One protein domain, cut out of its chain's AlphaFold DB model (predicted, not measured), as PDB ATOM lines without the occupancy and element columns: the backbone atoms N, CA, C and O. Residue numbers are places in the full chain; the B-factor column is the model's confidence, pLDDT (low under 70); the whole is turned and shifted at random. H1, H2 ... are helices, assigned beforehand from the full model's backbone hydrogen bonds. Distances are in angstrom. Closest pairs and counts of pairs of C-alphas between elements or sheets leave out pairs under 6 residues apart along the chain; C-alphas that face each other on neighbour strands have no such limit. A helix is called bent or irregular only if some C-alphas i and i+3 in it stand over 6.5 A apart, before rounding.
ATOM      1  N   SER A  14       9.787  16.155 -25.701       62.59
ATOM      2  CA  SER A  14      10.504  14.880 -25.886       62.59
ATOM      3  C   SER A  14      11.720  14.985 -26.822       62.59
ATOM      4  O   SER A  14      12.728  14.313 -26.608       62.59
ATOM      5  N   GLY A  15      11.664  15.867 -27.830       67.88
ATOM      6  CA  GLY A  15      12.785  16.131 -28.734       67.88
ATOM      7  C   GLY A  15      13.934  16.895 -28.067       67.88
ATOM      8  O   GLY A  15      15.099  16.631 -28.362       67.88
ATOM      9  N   ARG A  16      13.628  17.804 -27.132       77.50
ATOM     10  CA  ARG A  16      14.632  18.640 -26.446       77.50
ATOM     11  C   ARG A  16      15.356  17.923 -25.301       77.50
ATOM     12  O   ARG A  16      16.433  18.374 -24.916       77.50
ATOM     13  N   LEU A  17      14.855  16.784 -24.811       76.69
ATOM     14  CA  LEU A  17      15.486  16.008 -23.726       76.69
ATOM     15  C   LEU A  17      16.968  15.675 -23.981       76.69
ATOM     16  O   LEU A  17      17.781  15.836 -23.077       76.69
ATOM     17  N   SER A  18      17.362  15.328 -25.216       77.62
ATOM     18  CA  SER A  18      18.777  15.057 -25.553       77.62
ATOM     19  C   SER A  18      19.691  16.297 -25.494       77.62
ATOM     20  O   SER A  18      20.908  16.151 -25.583       77.62
ATOM     21  N   SER A  19      19.132  17.506 -25.374       80.06
ATOM     22  CA  SER A  19      19.883  18.759 -25.158       80.06
ATOM     23  C   SER A  19      19.842  19.252 -23.707       80.06
ATOM     24  O   SER A  19      20.758  19.946 -23.280       80.06
ATOM     25  N   LEU A  20      18.808  18.872 -22.948       83.06
ATOM     26  CA  LEU A  20      18.653  19.218 -21.531       83.06
ATOM     27  C   LEU A  20      19.455  18.276 -20.623       83.06
ATOM     28  O   LEU A  20      20.094  18.716 -19.670       83.06
ATOM     29  N   LEU A  21      19.436  16.977 -20.929       82.44
ATOM     30  CA  LEU A  21      20.148  15.961 -20.162       82.44
ATOM     31  C   LEU A  21      21.648  15.990 -20.488       82.44
ATOM     32  O   LEU A  21      22.052  16.064 -21.651       82.44
ATOM     33  N   LYS A  22      22.473  15.890 -19.443       80.69
ATOM     34  CA  LYS A  22      23.945  15.883 -19.497       80.69
ATOM     35  C   LYS A  22      24.490  14.525 -19.030       80.69
ATOM     36  O   LYS A  22      23.736  13.697 -18.516       80.69
ATOM     37  N   GLY A  23      25.786  14.284 -19.247       84.88
ATOM     38  CA  GLY A  23      26.506  13.107 -18.738       84.88
ATOM     39  C   GLY A  23      25.778  11.775 -18.960       84.88
ATOM     40  O   GLY A  23      25.304  11.477 -20.062       84.88
ATOM     41  N   ASN A  24      25.663  10.986 -17.892       83.12
ATOM     42  CA  ASN A  24      24.998   9.683 -17.896       83.12
ATOM     43  C   ASN A  24      23.495   9.744 -18.194       83.12
ATOM     44  O   ASN A  24      22.980   8.862 -18.880       83.12
ATOM     45  N   ALA A  25      22.789  10.790 -17.751       85.50
ATOM     46  CA  ALA A  25      21.363  10.937 -18.043       85.50
ATOM     47  C   ALA A  25      21.106  11.096 -19.553       85.50
ATOM     48  O   ALA A  25      20.123  10.572 -20.078       85.50
ATOM     49  N   ARG A  26      22.034  11.743 -20.275       86.69
ATOM     50  CA  ARG A  26      21.994  11.852 -21.743       86.69
ATOM     51  C   ARG A  26      22.255  10.519 -22.446       86.69
ATOM     52  O   ARG A  26      21.624  10.259 -23.469       86.69
ATOM     53  N   ARG A  27      23.175   9.697 -21.918       88.25
ATOM     54  CA  ARG A  27      23.448   8.339 -22.428       88.25
ATOM     55  C   ARG A  27      22.192   7.481 -22.288       88.25
ATOM     56  O   ARG A  27      21.572   7.186 -23.303       88.25
ATOM     57  N   TRP A  28      21.714   7.300 -21.051       90.62
ATOM     58  CA  TRP A  28      20.470   6.585 -20.734       90.62
ATOM     59  C   TRP A  28      19.292   7.009 -21.619       90.62
ATOM     60  O   TRP A  28      18.592   6.159 -22.161       90.62
ATOM     61  N   PHE A  29      19.087   8.317 -21.818       89.00
ATOM     62  CA  PHE A  29      17.999   8.806 -22.665       89.00
ATOM     63  C   PHE A  29      18.148   8.359 -24.122       89.00
ATOM     64  O   PHE A  29      17.166   7.964 -24.746       89.00
ATOM     65  N   ASN A  30      19.357   8.420 -24.683       89.00
ATOM     66  CA  ASN A  30      19.600   7.948 -26.041       89.00
ATOM     67  C   ASN A  30      19.432   6.428 -26.143       89.00
ATOM     68  O   ASN A  30      18.755   5.985 -27.067       89.00
ATOM     69  N   ASP A  31      19.948   5.660 -25.186       90.88
ATOM     70  CA  ASP A  31      19.866   4.194 -25.172       90.88
ATOM     71  C   ASP A  31      18.399   3.729 -25.098       90.88
ATOM     72  O   ASP A  31      17.922   2.971 -25.945       90.88
ATOM     73  N   VAL A  32      17.630   4.288 -24.154       90.25
ATOM     74  CA  VAL A  32      16.191   4.020 -24.002       90.25
ATOM     75  C   VAL A  32      15.405   4.470 -25.238       90.25
ATOM     76  O   VAL A  32      14.492   3.759 -25.659       90.25
ATOM     77  N   ARG A  33      15.765   5.600 -25.867       89.06
ATOM     78  CA  ARG A  33      15.123   6.111 -27.096       89.06
ATOM     79  C   ARG A  33      15.437   5.263 -28.329       89.06
ATOM     80  O   ARG A  33      14.598   5.179 -29.221       89.06
ATOM     81  N   ILE A  34      16.618   4.653 -28.396       89.62
ATOM     82  CA  ILE A  34      16.984   3.703 -29.455       89.62
ATOM     83  C   ILE A  34      16.175   2.414 -29.273       89.62
ATOM     84  O   ILE A  34      15.498   1.996 -30.209       89.62
ATOM     85  N   ALA A  35      16.149   1.849 -28.062       91.50
ATOM     86  CA  ALA A  35      15.424   0.610 -27.767       91.50
ATOM     87  C   ALA A  35      13.888   0.733 -27.876       91.50
ATOM     88  O   ALA A  35      13.224  -0.209 -28.297       91.50
ATOM     89  N   ASN A  36      13.304   1.879 -27.503       89.19
ATOM     90  CA  ASN A  36      11.844   2.061 -27.419       89.19
ATOM     91  C   ASN A  36      11.251   2.939 -28.537       89.19
ATOM     92  O   ASN A  36      10.027   3.084 -28.624       89.19
ATOM     93  N   GLY A  37      12.088   3.547 -29.381       85.31
ATOM     94  CA  GLY A  37      11.667   4.461 -30.440       85.31
ATOM     95  C   GLY A  37      11.060   5.774 -29.921       85.31
ATOM     96  O   GLY A  37      11.452   6.321 -28.887       85.31
ATOM     97  N   ARG A  38      10.094   6.325 -30.668       83.38
ATOM     98  CA  ARG A  38       9.366   7.543 -30.269       83.38
ATOM     99  C   ARG A  38       8.234   7.185 -29.298       83.38
ATOM    100  O   ARG A  38       7.317   6.453 -29.656       83.38
ATOM    101  N   LYS A  39       8.279   7.756 -28.093       87.19
ATOM    102  CA  LYS A  39       7.264   7.626 -27.033       87.19
ATOM    103  C   LYS A  39       6.764   9.016 -26.593       87.19
ATOM    104  O   LYS A  39       7.524   9.979 -26.722       87.19
ATOM    105  N   PRO A  40       5.517   9.148 -26.099       85.94
ATOM    106  CA  PRO A  40       4.974  10.420 -25.609       85.94
ATOM    107  C   PRO A  40       5.667  10.888 -24.318       85.94
ATOM    108  O   PRO A  40       6.314  10.102 -23.626       85.94
ATOM    109  N   TRP A  41       5.503  12.169 -23.965       83.12
ATOM    110  CA  TRP A  41       6.123  12.749 -22.763       83.12
ATOM    111  C   TRP A  41       5.682  12.085 -21.452       83.12
ATOM    112  O   TRP A  41       6.506  11.962 -20.556       83.12
ATOM    113  N   SER A  42       4.436  11.606 -21.342       88.12
ATOM    114  CA  SER A  42       3.966  10.857 -20.163       88.12
ATOM    115  C   SER A  42       4.855   9.647 -19.873       88.12
ATOM    116  O   SER A  42       5.477   9.585 -18.822       88.12
ATOM    117  N   TRP A  43       5.032   8.770 -20.864       89.94
ATOM    118  CA  TRP A  43       5.905   7.601 -20.747       89.94
ATOM    119  C   TRP A  43       7.349   7.987 -20.389       89.94
ATOM    120  O   TRP A  43       7.966   7.350 -19.541       89.94
ATOM    121  N   TRP A  44       7.888   9.059 -20.981       88.44
ATOM    122  CA  TRP A  44       9.222   9.558 -20.626       88.44
ATOM    123  C   TRP A  44       9.310  10.072 -19.187       88.44
ATOM    124  O   TRP A  44      10.302   9.794 -18.516       88.44
ATOM    125  N   LYS A  45       8.285  10.777 -18.699       86.44
ATOM    126  CA  LYS A  45       8.181  11.222 -17.305       86.44
ATOM    127  C   LYS A  45       8.179  10.019 -16.357       86.44
ATOM    128  O   LYS A  45       8.931  10.025 -15.388       86.44
ATOM    129  N   ASP A  46       7.419   8.975 -16.677       89.75
ATOM    130  CA  ASP A  46       7.344   7.753 -15.871       89.75
ATOM    131  C   ASP A  46       8.692   7.008 -15.857       89.75
ATOM    132  O   ASP A  46       9.163   6.601 -14.798       89.75
ATOM    133  N   GLN A  47       9.388   6.907 -16.998       90.25
ATOM    134  CA  GLN A  47      10.742   6.335 -17.051       90.25
ATOM    135  C   GLN A  47      11.768   7.154 -16.246       90.25
ATOM    136  O   GLN A  47      12.615   6.573 -15.567       90.25
ATOM    137  N   ILE A  48      11.683   8.489 -16.281       87.44
ATOM    138  CA  ILE A  48      12.532   9.386 -15.479       87.44
ATOM    139  C   ILE A  48      12.261   9.184 -13.978       87.44
ATOM    140  O   ILE A  48      13.210   9.053 -13.205       87.44
ATOM    141  N   ILE A  49      10.993   9.082 -13.565       86.69
ATOM    142  CA  ILE A  49      10.596   8.826 -12.169       86.69
ATOM    143  C   ILE A  49      11.040   7.427 -11.712       86.69
ATOM    144  O   ILE A  49      11.573   7.284 -10.614       86.69
ATOM    145  N   ASN A  50      10.917   6.400 -12.550       88.00
ATOM    146  CA  ASN A  50      11.383   5.055 -12.204       88.00
ATOM    147  C   ASN A  50      12.917   5.003 -12.047       88.00
ATOM    148  O   ASN A  50      13.432   4.343 -11.140       88.00
ATOM    149  N   LYS A  51      13.659   5.736 -12.892       86.44
ATOM    150  CA  LYS A  51      15.130   5.752 -12.874       86.44
ATOM    151  C   LYS A  51      15.733   6.636 -11.773       86.44
ATOM    152  O   LYS A  51      16.764   6.258 -11.220       86.44
ATOM    153  N   TRP A  52      15.109   7.776 -11.471       84.50
ATOM    154  CA  TRP A  52      15.656   8.838 -10.606       84.50
ATOM    155  C   TRP A  52      14.638   9.449  -9.627       84.50
ATOM    156  O   TRP A  52      14.824  10.552  -9.131       84.50
ATOM    157  N   GLY A  53      13.541   8.752  -9.351       83.25
ATOM    158  CA  GLY A  53      12.578   9.087  -8.297       83.25
ATOM    159  C   GLY A  53      12.251   7.910  -7.375       83.25
ATOM    160  O   GLY A  53      11.533   8.103  -6.392       83.25
ATOM    161  N   SER A  54      12.785   6.718  -7.667       88.12
ATOM    162  CA  SER A  54      12.581   5.482  -6.908       88.12
ATOM    163  C   SER A  54      13.228   5.533  -5.512       88.12
ATOM    164  O   SER A  54      14.245   6.211  -5.333       88.12
TER     165      SER A  54
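AT A GLANCE: This is residues 14 to 54 of the 274 residues of the protein "CCHC-type domain-containing protein" of Puccinia sorghi (UniProt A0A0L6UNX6). A short first helix, H1, and a longer second one, H2, fold back on each other as a helical hairpin, and a third helix, H3, stands a little way off from H2, reached by residues 37 to 40. The centres of the three helices make a triangle, and H1 comes closest to H3 at their first residues. The printed part has 41 residues with three named helices, in the order H1, H2, H3, and no named strand; the class is all helix. The whole is compact, with a radius of gyration of the C-alphas of 9.5 A, and rounded, spanning 22 by 21 by 17 A.

IN THESE COORDINATES: H1 is residues 14 to 20, 10.2 A from first to last C-alpha, beginning at C-alpha 14 (10.504, 14.880, -25.886). It is irregular, but only just: C-alphas 15 and 18 are 6.9 A apart. H2 is residues 23 to 36, 20.3 A long from C-alpha 23 at (26.506, 13.107, -18.738). H3 is residues 41 to 52, 15.9 A long, ending at C-alpha 52 (15.656, 8.838, -10.606).

HOW THE PARTS SIT: H1 and H2 form a helical hairpin and touch, with a shallow tilt of 22 degrees, opposite ways. The closest C-alphas are those of Ser 18 and Arg 26, 5.9 A apart, and H2 touches H1 with residues 26 to 30 alone. H1 and H3 are close but not clearly touching, at a steep tilt of 41 degrees, the same way; the closest C-alphas, of Ser 14 and Trp 41, are 5.8 A apart. H2 and H3 are near each other, with 11 pairs of C-alphas within 10 A but no pair within 8 A. In H2 and H3 every O i to N i+4 pair is within hydrogen-bond range; in H1 it is 1 of 3, beside 2 of 4 O i to N i+3 pairs.

THE WHOLE: The two C-alphas farthest apart, of Gly 15 and Ser 54, are 24.3 A apart. The printed part has no cut, and both links, H1 to H2 and H2 to H3, are tight. The mean pLDDT of the printed part is 85.1; residues 14 to 15 are under 70.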